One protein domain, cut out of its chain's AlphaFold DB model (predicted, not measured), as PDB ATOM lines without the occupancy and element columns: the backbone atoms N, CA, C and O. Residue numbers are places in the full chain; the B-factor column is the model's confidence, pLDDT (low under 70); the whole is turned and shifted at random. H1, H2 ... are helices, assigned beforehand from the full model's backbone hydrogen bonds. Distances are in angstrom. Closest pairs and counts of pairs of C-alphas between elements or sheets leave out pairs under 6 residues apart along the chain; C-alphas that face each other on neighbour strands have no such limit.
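What this domain is: This is residues 17 to 108 of the 108 residues of an uncharacterized protein of Streptomyces sp. ADI97-07 (UniProt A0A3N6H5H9). Two long helices, H2 and H1, run side by side in opposite directions as a helical hairpin, and the long link that joins them makes a looped head, residues 44 to 78, at one end. The whole is an extended rod of 68 by 21 by 15 A, with a radius of gyration of the C-alphas of 19.2 A. The printed part has 92 residues with two named helices, H1 then H2, and no named strand; the class is all helix.

How they stand to each other: Begin with H2, residues 79 to 106, the longest helix. It touches H1, residues 17 to 43, at a shallow tilt of 30 degrees, opposite ways, and the two form a hairpin. Look at Leu 26 and Thr 91, whose C-alphas are the closest of the two helices, 7.6 A apart; H1 touches with residues 26 to 33 alone, H2 with residues 88 to 95 alone. In H2 every O i to N i+4 pair is within hydrogen-bond range, in H1 22 of 23. In the link, residues 65 to 66 pair with residues 72 to 73, antiparallel.

Where its parts are: Find C-alpha 79 at (14.224, 2.618, 7.667); from there H2 runs 40.0 A to C-alpha 106 at (-16.361, 26.685, 16.948). H1 runs 37.5 A from C-alpha 17 at (-7.509, 22.161, 28.794) to C-alpha 43.

The domain as a whole: The two C-alphas farthest apart, those of Val 69 and Arg 108, are 68.4 A apart. The printed part has no cut, and the link from H1 to H2, 35 residues, is long. Residues 103 to 108, of which 103 to 106 belong to H2, stand free. In this model pLDDT is under 70 at residues 40 to 78 and 107 to 108.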
ATOM      1  N   LEU A  17      -8.738  22.565  28.104       76.88
ATOM      2  CA  LEU A  17      -7.509  22.161  28.794       76.88
ATOM      3  C   LEU A  17      -6.794  21.030  28.040       76.88
ATOM      4  O   LEU A  17      -5.586  21.109  27.826       76.88
ATOM      5  N   LEU A  18      -7.549  20.048  27.539       79.12
ATOM      6  CA  LEU A  18      -7.032  18.971  26.685       79.12
ATOM      7  C   LEU A  18      -6.436  19.519  25.383       79.12
ATOM      8  O   LEU A  18      -5.320  19.155  25.025       79.12
ATOM      9  N   TRP A  19      -7.125  20.462  24.729       79.56
ATOM     10  CA  TRP A  19      -6.600  21.148  23.544       79.56
ATOM     11  C   TRP A  19      -5.280  21.867  23.828       79.56
ATOM     12  O   TRP A  19      -4.337  21.748  23.047       79.56
ATOM     13  N   GLY A  20      -5.189  22.576  24.957       80.62
ATOM     14  CA  GLY A  20      -3.958  23.246  25.377       80.62
ATOM     15  C   GLY A  20      -2.785  22.275  25.541       80.62
ATOM     16  O   GLY A  20      -1.703  22.526  25.011       80.62
ATOM     17  N   ILE A  21      -3.015  21.136  26.203       85.00
ATOM     18  CA  ILE A  21      -2.000  20.086  26.381       85.00
ATOM     19  C   ILE A  21      -1.586  19.490  25.030       85.00
ATOM     20  O   ILE A  21      -0.393  19.317  24.780       85.00
ATOM     21  N   SER A  22      -2.538  19.225  24.129       82.81
ATOM     22  CA  SER A  22      -2.240  18.700  22.792       82.81
ATOM     23  C   SER A  22      -1.374  19.655  21.965       82.81
ATOM     24  O   SER A  22      -0.421  19.209  21.327       82.81
ATOM     25  N   PHE A  23      -1.644  20.966  22.001       85.00
ATOM     26  CA  PHE A  23      -0.809  21.953  21.306       85.00
ATOM     27  C   PHE A  23       0.587  22.079  21.919       85.00
ATOM     28  O   PHE A  23       1.566  22.187  21.180       85.00
ATOM     29  N   ALA A  24       0.701  22.027  23.248       86.62
ATOM     30  CA  ALA A  24       1.997  22.033  23.919       86.62
ATOM     31  C   ALA A  24       2.836  20.804  23.530       86.62
ATOM     32  O   ALA A  24       4.001  20.944  23.163       86.62
ATOM     33  N   ALA A  25       2.231  19.612  23.530       84.62
ATOM     34  CA  ALA A  25       2.891  18.374  23.119       84.62
ATOM     35  C   ALA A  25       3.336  18.412  21.647       84.62
ATOM     36  O   ALA A  25       4.464  18.034  21.334       84.62
ATOM     37  N   LEU A  26       2.484  18.934  20.755       86.38
ATOM     38  CA  LEU A  26       2.819  19.152  19.347       86.38
ATOM     39  C   LEU A  26       4.030  20.082  19.191       86.38
ATOM     40  O   LEU A  26       4.943  19.789  18.422       86.38
ATOM     41  N   GLY A  27       4.059  21.183  19.944       87.62
ATOM     42  CA  GLY A  27       5.177  22.124  19.943       87.62
ATOM     43  C   GLY A  27       6.487  21.480  20.402       87.62
ATOM     44  O   GLY A  27       7.505  21.626  19.729       87.62
ATOM     45  N   VAL A  28       6.456  20.717  21.501       90.38
ATOM     46  CA  VAL A  28       7.627  19.976  22.004       90.38
ATOM     47  C   VAL A  28       8.124  18.963  20.973       90.38
ATOM     48  O   VAL A  28       9.330  18.883  20.733       90.38
ATOM     49  N   PHE A  29       7.215  18.224  20.330       87.50
ATOM     50  CA  PHE A  29       7.572  17.290  19.265       87.50
ATOM     51  C   PHE A  29       8.273  18.006  18.105       87.50
ATOM     52  O   PHE A  29       9.368  17.606  17.726       87.50
ATOM     53  N   LEU A  30       7.684  19.083  17.572       87.44
ATOM     54  CA  LEU A  30       8.246  19.814  16.430       87.44
ATOM     55  C   LEU A  30       9.602  20.443  16.758       87.44
ATOM     56  O   LEU A  30      10.512  20.394  15.935       87.44
ATOM     57  N   LEU A  31       9.756  20.994  17.965       89.44
ATOM     58  CA  LEU A  31      11.029  21.546  18.423       89.44
ATOM     59  C   LEU A  31      12.100  20.455  18.502       89.44
ATOM     60  O   LEU A  31      13.200  20.630  17.985       89.44
ATOM     61  N   THR A  32      11.769  19.313  19.104       87.75
ATOM     62  CA  THR A  32      12.690  18.174  19.217       87.75
ATOM     63  C   THR A  32      13.057  17.633  17.838       87.75
ATOM     64  O   THR A  32      14.230  17.401  17.556       87.75
ATOM     65  N   TRP A  33      12.071  17.497  16.950       88.25
ATOM     66  CA  TRP A  33      12.267  17.080  15.566       88.25
ATOM     67  C   TRP A  33      13.222  18.028  14.827       88.25
ATOM     68  O   TRP A  33      14.173  17.574  14.196       88.25
ATOM     69  N   ALA A  34      13.031  19.343  14.967       85.12
ATOM     70  CA  ALA A  34      13.886  20.349  14.343       85.12
ATOM     71  C   ALA A  34      15.316  20.334  14.902       85.12
ATOM     72  O   ALA A  34      16.269  20.456  14.139       85.12
ATOM     73  N   LEU A  35      15.484  20.142  16.215       84.25
ATOM     74  CA  LEU A  35      16.805  20.008  16.835       84.25
ATOM     75  C   LEU A  35      17.545  18.761  16.340       84.25
ATOM     76  O   LEU A  35      18.737  18.839  16.050       84.25
ATOM     77  N   LEU A  36      16.848  17.631  16.196       81.31
ATOM     78  CA  LEU A  36      17.418  16.411  15.620       81.31
ATOM     79  C   LEU A  36      17.817  16.617  14.158       81.31
ATOM     80  O   LEU A  36      18.907  16.210  13.762       81.31
ATOM     81  N   TRP A  37      16.969  17.293  13.383       81.56
ATOM     82  CA  TRP A  37      17.267  17.655  12.001       81.56
ATOM     83  C   TRP A  37      18.506  18.555  11.909       81.56
ATOM     84  O   TRP A  37      19.408  18.263  11.133       81.56
ATOM     85  N   LEU A  38      18.593  19.610  12.726       78.31
ATOM     86  CA  LEU A  38      19.728  20.541  12.737       78.31
ATOM     87  C   LEU A  38      21.025  19.862  13.172       78.31
ATOM     88  O   LEU A  38      22.065  20.079  12.557       78.31
ATOM     89  N   ASN A  39      20.974  19.034  14.216       75.44
ATOM     90  CA  ASN A  39      22.140  18.278  14.652       75.44
ATOM     91  C   ASN A  39      22.633  17.361  13.527       75.44
ATOM     92  O   ASN A  39      23.816  17.363  13.207       75.44
ATOM     93  N   ALA A  40      21.714  16.645  12.876       67.50
ATOM     94  CA  ALA A  40      22.041  15.780  11.756       67.50
ATOM     95  C   ALA A  40      22.637  16.570  10.575       67.50
ATOM     96  O   ALA A  40      23.731  16.244  10.136       67.50
ATOM     97  N   TYR A  41      21.962  17.616  10.087       63.59
ATOM     98  CA  TYR A  41      22.303  18.286   8.823       63.59
ATOM     99  C   TYR A  41      23.276  19.451   8.901       63.59
ATOM    100  O   TYR A  41      23.937  19.733   7.911       63.59
ATOM    101  N   VAL A  42      23.326  20.165  10.020       66.81
ATOM    102  CA  VAL A  42      24.152  21.374  10.144       66.81
ATOM    103  C   VAL A  42      25.397  21.065  10.955       66.81
ATOM    104  O   VAL A  42      26.497  21.405  10.549       66.81
ATOM    105  N   VAL A  43      25.240  20.391  12.094       65.12
ATOM    106  CA  VAL A  43      26.379  20.117  12.979       65.12
ATOM    107  C   VAL A  43      27.203  18.936  12.469       65.12
ATOM    108  O   VAL A  43      28.428  19.008  12.469       65.12
ATOM    109  N   ASN A  44      26.549  17.858  12.023       61.56
ATOM    110  CA  ASN A  44      27.249  16.628  11.648       61.56
ATOM    111  C   ASN A  44      27.756  16.603  10.192       61.56
ATOM    112  O   ASN A  44      28.717  15.887   9.921       61.56
ATOM    113  N   ASP A  45      27.160  17.371   9.268       57.97
ATOM    114  CA  ASP A  45      27.640  17.475   7.871       57.97
ATOM    115  C   ASP A  45      28.930  18.323   7.766       57.97
ATOM    116  O   ASP A  45      29.742  18.100   6.871       57.97
ATOM    117  N   ASP A  46      29.168  19.233   8.722       55.03
ATOM    118  CA  ASP A  46      30.348  20.114   8.766       55.03
ATOM    119  C   ASP A  46      31.556  19.519   9.526       55.03
ATOM    120  O   ASP A  46      32.606  20.163   9.642       55.03
ATOM    121  N   LEU A  47      31.456  18.293  10.057       52.31
ATOM    122  CA  LEU A  47      32.591  17.665  10.735       52.31
ATOM    123  C   LEU A  47      33.694  17.303   9.718       52.31
ATOM    124  O   LEU A  47      33.416  16.584   8.753       52.31
ATOM    125  N   PRO A  48      34.961  17.719   9.936       52.09
ATOM    126  CA  PRO A  48      36.070  17.333   9.070       52.09
ATOM    127  C   PRO A  48      36.229  15.813   9.111       52.09
ATOM    128  O   PRO A  48      36.638  15.234  10.118       52.09
ATOM    129  N   ASN A  49      35.871  15.155   8.014       54.19
ATOM    130  CA  ASN A  49      35.905  13.710   7.910       54.19
ATOM    131  C   ASN A  49      37.230  13.241   7.301       54.19
ATOM    132  O   ASN A  49      37.713  13.750   6.296       54.19
ATOM    133  N   ALA A  50      37.841  12.237   7.927       53.22
ATOM    134  CA  ALA A  50      39.093  11.632   7.468       53.22
ATOM    135  C   ALA A  50      38.881  10.613   6.325       53.22
ATOM    136  O   ALA A  50      39.725   9.743   6.106       53.22
ATOM    137  N   CYS A  51      37.738  10.665   5.632       56.53
ATOM    138  CA  CYS A  51      37.295   9.620   4.712       56.53
ATOM    139  C   CYS A  51      37.495  10.043   3.255       56.53
ATOM    140  O   CYS A  51      37.143  11.145   2.853       56.53
ATOM    141  N   HIS A  52      38.132   9.158   2.482       54.03
ATOM    142  CA  HIS A  52      38.629   9.454   1.135       54.03
ATOM    143  C   HIS A  52      37.515   9.493   0.074       54.03
ATOM    144  O   HIS A  52      37.700  10.108  -0.971       54.03
ATOM    145  N   ASP A  53      36.366   8.866   0.355       52.34
ATOM    146  CA  ASP A  53      35.182   8.868  -0.507       52.34
ATOM    147  C   ASP A  53      33.925   9.124   0.337       52.34
ATOM    148  O   ASP A  53      33.585   8.360   1.243       52.34
ATOM    149  N   LEU A  54      33.282  10.259   0.078       53.94
ATOM    150  CA  LEU A  54      32.233  10.855   0.902       53.94
ATOM    151  C   LEU A  54      30.891  10.602   0.202       53.94
ATOM    152  O   LEU A  54      30.437  11.393  -0.627       53.94
ATOM    153  N   ARG A  55      30.241   9.468   0.493       52.69
ATOM    154  CA  ARG A  55      28.908   9.180  -0.061       52.69
ATOM    155  C   ARG A  55      27.816   9.839   0.778       52.69
ATOM    156  O   ARG A  55      27.307   9.246   1.720       52.69
ATOM    157  N   ARG A  56      27.392  11.033   0.357       54.31
ATOM    158  CA  ARG A  56      26.149  11.676   0.816       54.31
ATOM    159  C   ARG A  56      24.940  10.945   0.224       54.31
ATOM    160  O   ARG A  56      24.463  11.287  -0.856       54.31
ATOM    161  N   GLN A  57      24.488   9.888   0.884       50.19
ATOM    162  CA  GLN A  57      23.141   9.346   0.677       50.19
ATOM    163  C   GLN A  57      22.215   9.973   1.735       50.19
ATOM    164  O   GLN A  57      22.692  10.424   2.775       50.19
ATOM    165  N   SER A  58      20.935  10.121   1.401       58.38
ATOM    166  CA  SER A  58      19.931  10.873   2.166       58.38
ATOM    167  C   SER A  58      19.785  10.422   3.631       58.38
ATOM    168  O   SER A  58      20.145   9.300   3.962       58.38
ATOM    169  N   PHE A  59      19.314  11.369   4.460       52.12
ATOM    170  CA  PHE A  59      19.031  11.377   5.910       52.12
ATOM    171  C   PHE A  59      19.341  10.105   6.746       52.12
ATOM    172  O   PHE A  59      18.865   9.024   6.428       52.12
ATOM    173  N   PRO A  60      19.918  10.249   7.961       50.38
ATOM    174  CA  PRO A  60      20.742  11.376   8.408       50.38
ATOM    175  C   PRO A  60      22.010  11.423   7.537       50.38
ATOM    176  O   PRO A  60      22.349  10.408   6.949       50.38
ATOM    177  N   PRO A  61      22.688  12.570   7.358       51.62
ATOM    178  CA  PRO A  61      23.861  12.646   6.494       51.62
ATOM    179  C   PRO A  61      24.960  11.781   7.094       51.62
ATOM    180  O   PRO A  61      25.594  12.102   8.100       51.62
ATOM    181  N   GLU A  62      25.117  10.614   6.499       51.16
ATOM    182  CA  GLU A  62      26.048   9.630   6.991       51.16
ATOM    183  C   GLU A  62      27.378   9.902   6.348       51.16
ATOM    184  O   GLU A  62      27.546   9.818   5.130       51.16
ATOM    185  N   VAL A  63      28.357  10.192   7.190       53.22
ATOM    186  CA  VAL A  63      29.751  10.087   6.805       53.22
ATOM    187  C   VAL A  63      30.073   8.592   6.710       53.22
ATOM    188  O   VAL A  63      30.700   8.012   7.592       53.22
ATOM    189  N   ALA A  64      29.562   7.925   5.675       55.47
ATOM    190  CA  ALA A  64      29.858   6.526   5.429       55.47
ATOM    191  C   ALA A  64      31.321   6.426   4.991       55.47
ATOM    192  O   ALA A  64      31.687   6.830   3.888       55.47
ATOM    193  N   CYS A  65      32.170   5.893   5.864       54.81
ATOM    194  CA  CYS A  65      33.572   5.689   5.548       54.81
ATOM    195  C   CYS A  65      33.726   4.366   4.804       54.81
ATOM    196  O   CYS A  65      33.559   3.284   5.378       54.81
ATOM    197  N   ALA A  66      34.033   4.459   3.511       55.97
ATOM    198  CA  ALA A  66      34.541   3.330   2.754       55.97
ATOM    199  C   ALA A  66      35.966   3.032   3.244       55.97
ATOM    200  O   ALA A  66      36.871   3.855   3.093       55.97
ATOM    201  N   SER A  67      36.173   1.873   3.872       54.31
ATOM    202  CA  SER A  67      37.530   1.411   4.169       54.31
ATOM    203  C   SER A  67      38.246   1.063   2.858       54.31
ATOM    204  O   SER A  67      37.603   0.700   1.872       54.31
ATOM    205  N   PHE A  68      39.582   1.094   2.850       56.06
ATOM    206  CA  PHE A  68      40.401   0.648   1.708       56.06
ATOM    207  C   PHE A  68      40.085  -0.785   1.235       56.06
ATOM    208  O   PHE A  68      40.427  -1.158   0.117       56.06
ATOM    209  N   VAL A  69      39.425  -1.587   2.076       65.25
ATOM    210  CA  VAL A  69      39.026  -2.978   1.808       65.25
ATOM    211  C   VAL A  69      37.632  -3.057   1.152       65.25
ATOM    212  O   VAL A  69      37.121  -4.140   0.895       65.25
ATOM    213  N   GLY A  70      36.990  -1.914   0.874       58.62
ATOM    214  CA  GLY A  70      35.668  -1.831   0.243       58.62
ATOM    215  C   GLY A  70      34.487  -2.005   1.205       58.62
ATOM    216  O   GLY A  70      33.340  -2.046   0.769       58.62
ATOM    217  N   THR A  71      34.736  -2.095   2.514       57.75
ATOM    218  CA  THR A  71      33.681  -2.201   3.530       57.75
ATOM    219  C   THR A  71      33.170  -0.817   3.922       57.75
ATOM    220  O   THR A  71      33.961   0.032   4.338       57.75
ATOM    221  N   THR A  72      31.858  -0.598   3.856       59.12
ATOM    222  CA  THR A  72      31.199   0.607   4.376       59.12
ATOM    223  C   THR A  72      30.870   0.427   5.856       59.12
ATOM    224  O   THR A  72      30.247  -0.556   6.248       59.12
ATOM    225  N   THR A  73      31.301   1.368   6.696       57.97
ATOM    226  CA  THR A  73      31.026   1.347   8.144       57.97
ATOM    227  C   THR A  73      30.405   2.664   8.592       57.97
ATOM    228  O   THR A  73      30.680   3.708   8.000       57.97
ATOM    229  N   GLY A  74      29.558   2.598   9.624       56.88
ATOM    230  CA  GLY A  74      28.937   3.777  10.238       56.88
ATOM    231  C   GLY A  74      27.577   4.181   9.670       56.88
ATOM    232  O   GLY A  74      27.099   5.249  10.031       56.88
ATOM    233  N   GLY A  75      26.967   3.349   8.816       59.69
ATOM    234  CA  GLY A  75      25.678   3.671   8.225       59.69
ATOM    235  C   GLY A  75      24.465   3.244   9.064       59.69
ATOM    236  O   GLY A  75      24.357   2.080   9.458       59.69
ATOM    237  N   ASN A  76      23.541   4.159   9.320       60.81
ATOM    238  CA  ASN A  76      22.194   3.934   9.794       60.81
ATOM    239  C   ASN A  76      21.378   3.244   8.704       60.81
ATOM    240  O   ASN A  76      21.454   3.550   7.513       60.81
ATOM    241  N   PRO A  77      20.520   2.309   9.108       66.31
ATOM    242  CA  PRO A  77      19.627   1.676   8.167       66.31
ATOM    243  C   PRO A  77      18.561   2.673   7.676       66.31
ATOM    244  O   PRO A  77      17.908   3.342   8.476       66.31
ATOM    245  N   GLY A  78      18.317   2.713   6.361       67.56
ATOM    246  CA  GLY A  78      17.387   3.664   5.723       67.56
ATOM    247  C   GLY A  78      15.926   3.608   6.206       67.56
ATOM    248  O   GLY A  78      15.137   4.500   5.907       67.56
ATOM    249  N   TRP A  79      15.533   2.607   7.003       71.81
ATOM    250  CA  TRP A  79      14.224   2.618   7.667       71.81
ATOM    251  C   TRP A  79      14.117   3.710   8.742       71.81
ATOM    252  O   TRP A  79      13.012   4.177   9.011       71.81
ATOM    253  N   LEU A  80      15.234   4.151   9.334       73.25
ATOM    254  CA  LEU A  80      15.246   5.254  10.299       73.25
ATOM    255  C   LEU A  80      14.893   6.591   9.635       73.25
ATOM    256  O   LEU A  80      14.112   7.352  10.202       73.25
ATOM    257  N   GLU A  81      15.382   6.840   8.415       73.88
ATOM    258  CA  GLU A  81      14.971   7.984   7.585       73.88
ATOM    259  C   GLU A  81      13.465   7.966   7.332       73.88
ATOM    260  O   GLU A  81      12.765   8.952   7.584       73.88
ATOM    261  N   ALA A  82      12.959   6.816   6.883       78.00
ATOM    262  CA  ALA A  82      11.545   6.646   6.586       78.00
ATOM    263  C   ALA A  82      10.674   6.910   7.822       78.00
ATOM    264  O   ALA A  82       9.672   7.616   7.719       78.00
ATOM    265  N   LEU A  83      11.063   6.405   8.998       83.69
ATOM    266  CA  LEU A  83      10.351   6.673  10.251       83.69
ATOM    267  C   LEU A  83      10.428   8.144  10.665       83.69
ATOM    268  O   LEU A  83       9.424   8.704  11.108       83.69
ATOM    269  N   PHE A  84      11.587   8.781  10.511       80.62
ATOM    270  CA  PHE A  84      11.762  10.186  10.860       80.62
ATOM    271  C   PHE A  84      10.864  11.096  10.011       80.62
ATOM    272  O   PHE A  84      10.149  11.942  10.554       80.62
ATOM    273  N   LEU A  85      10.821  10.875   8.695       82.12
ATOM    274  CA  LEU A  85       9.938  11.602   7.780       82.12
ATOM    275  C   LEU A  85       8.463  11.265   8.020       82.12
ATOM    276  O   LEU A  85       7.628  12.171   8.079       82.12
ATOM    277  N   ALA A  86       8.138   9.985   8.219       85.62
ATOM    278  CA  ALA A  86       6.781   9.556   8.538       85.62
ATOM    279  C   ALA A  86       6.267  10.241   9.808       85.62
ATOM    280  O   ALA A  86       5.138  10.719   9.819       85.62
ATOM    281  N   SER A  87       7.105  10.382  10.841       84.12
ATOM    282  CA  SER A  87       6.717  11.047  12.088       84.12
ATOM    283  C   SER A  87       6.290  12.505  11.872       84.12
ATOM    284  O   SER A  87       5.283  12.935  12.440       84.12
ATOM    285  N   LEU A  88       6.980  13.250  10.997       84.56
ATOM    286  CA  LEU A  88       6.612  14.624  10.649       84.56
ATOM    287  C   LEU A  88       5.285  14.661   9.889       84.56
ATOM    288  O   LEU A  88       4.404  15.453  10.224       84.56
ATOM    289  N   ILE A  89       5.130  13.792   8.886       89.19
ATOM    290  CA  ILE A  89       3.915  13.712   8.066       89.19
ATOM    291  C   ILE A  89       2.710  13.363   8.938       89.19
ATOM    292  O   ILE A  89       1.699  14.063   8.900       89.19
ATOM    293  N   THR A  90       2.817  12.317   9.760       89.56
ATOM    294  CA  THR A  90       1.757  11.903  10.684       89.56
ATOM    295  C   THR A  90       1.397  13.036  11.630       89.56
ATOM    296  O   THR A  90       0.217  13.319  11.819       89.56
ATOM    297  N   THR A  91       2.393  13.743  12.163       86.62
ATOM    298  CA  THR A  91       2.170  14.889  13.046       86.62
ATOM    299  C   THR A  91       1.445  16.035  12.338       86.62
ATOM    300  O   THR A  91       0.494  16.592  12.886       86.62
ATOM    301  N   ALA A  92       1.835  16.367  11.105       88.62
ATOM    302  CA  ALA A  92       1.176  17.398  10.308       88.62
ATOM    303  C   ALA A  92      -0.282  17.022   9.981       88.62
ATOM    304  O   ALA A  92      -1.187  17.851  10.104       88.62
ATOM    305  N   LEU A  93      -0.534  15.760   9.624       90.62
ATOM    306  CA  LEU A  93      -1.886  15.243   9.387       90.62
ATOM    307  C   LEU A  93      -2.743  15.299  10.658       90.62
ATOM    308  O   LEU A  93      -3.864  15.802  10.620       90.62
ATOM    309  N   MET A  94      -2.203  14.863  11.800       87.25
ATOM    310  CA  MET A  94      -2.891  14.956  13.089       87.25
ATOM    311  C   MET A  94      -3.231  16.411  13.430       87.25
ATOM    312  O   MET A  94      -4.371  16.713  13.776       87.25
ATOM    313  N   GLY A  95      -2.261  17.323  13.303       87.44
ATOM    314  CA  GLY A  95      -2.450  18.739  13.614       87.44
ATOM    315  C   GLY A  95      -3.491  19.410  12.716       87.44
ATOM    316  O   GLY A  95      -4.338  20.154  13.207       87.44
ATOM    317  N   THR A  96      -3.481  19.113  11.414       87.44
ATOM    318  CA  THR A  96      -4.461  19.660  10.458       87.44
ATOM    319  C   THR A  96      -5.868  19.124  10.699       87.44
ATOM    320  O   THR A  96      -6.814  19.914  10.713       87.44
ATOM    321  N   MET A  97      -6.027  17.822  10.964       88.12
ATOM    322  CA  MET A  97      -7.323  17.258  11.353       88.12
ATOM    323  C   MET A  97      -7.837  17.874  12.654       88.12
ATOM    324  O   MET A  97      -8.997  18.280  12.729       88.12
ATOM    325  N   ALA A  98      -6.973  18.004  13.659       85.88
ATOM    326  CA  ALA A  98      -7.334  18.600  14.935       85.88
ATOM    327  C   ALA A  98      -7.778  20.068  14.759       85.88
ATOM    328  O   ALA A  98      -8.840  20.464  15.241       85.88
ATOM    329  N   ALA A  99      -7.045  20.862  13.973       84.94
ATOM    330  CA  ALA A  99      -7.432  22.232  13.645       84.94
ATOM    331  C   ALA A  99      -8.771  22.305  12.887       84.94
ATOM    332  O   ALA A  99      -9.610  23.153  13.198       84.94
ATOM    333  N   ALA A 100      -9.003  21.407  11.924       87.19
ATOM    334  CA  ALA A 100     -10.260  21.340  11.181       87.19
ATOM    335  C   ALA A 100     -11.456  21.044  12.099       87.19
ATOM    336  O   ALA A 100     -12.481  21.725  12.010       87.19
ATOM    337  N   ILE A 101     -11.310  20.091  13.026       85.38
ATOM    338  CA  ILE A 101     -12.334  19.762  14.026       85.38
ATOM    339  C   ILE A 101     -12.591  20.961  14.941       85.38
ATOM    340  O   ILE A 101     -13.743  21.351  15.124       85.38
ATOM    341  N   ALA A 102     -11.540  21.595  15.467       82.56
ATOM    342  CA  ALA A 102     -11.679  22.762  16.335       82.56
ATOM    343  C   ALA A 102     -12.414  23.918  15.633       82.56
ATOM    344  O   ALA A 102     -13.299  24.545  16.219       82.56
ATOM    345  N   MET A 103     -12.107  24.174  14.357       83.69
ATOM    346  CA  MET A 103     -12.806  25.181  13.552       83.69
ATOM    347  C   MET A 103     -14.268  24.811  13.279       83.69
ATOM    348  O   MET A 103     -15.129  25.689  13.313       83.69
ATOM    349  N   ALA A 104     -14.561  23.537  13.011       82.62
ATOM    350  CA  ALA A 104     -15.922  23.065  12.770       82.62
ATOM    351  C   ALA A 104     -16.792  23.149  14.032       82.62
ATOM    352  O   ALA A 104     -17.941  23.581  13.952       82.62
ATOM    353  N   VAL A 105     -16.237  22.792  15.195       79.50
ATOM    354  CA  VAL A 105     -16.922  22.887  16.492       79.50
ATOM    355  C   VAL A 105     -17.167  24.345  16.878       79.50
ATOM    356  O   VAL A 105     -18.248  24.662  17.345       79.50
ATOM    357  N   ARG A 106     -16.214  25.253  16.629       71.56
ATOM    358  CA  ARG A 106     -16.361  26.685  16.948       71.56
ATOM    359  C   ARG A 106     -17.402  27.419  16.087       71.56
ATOM    360  O   ARG A 106     -17.840  28.497  16.469       71.56
ATOM    361  N   LYS A 107     -17.738  26.888  14.905       61.19
ATOM    362  CA  LYS A 107     -18.753  27.456  13.999       61.19
ATOM    363  C   LYS A 107     -20.184  26.980  14.294       61.19
ATOM    364  O   LYS A 107     -21.102  27.544  13.705       61.19
ATOM    365  N   ARG A 108     -20.360  25.940  15.115       52.94
ATOM    366  CA  ARG A 108     -21.672  25.489  15.610       52.94
ATOM    367  C   ARG A 108     -22.034  26.232  16.886       52.94
ATOM    368  O   ARG A 108     -23.248  26.439  17.074       52.94
TER     369      ARG A 108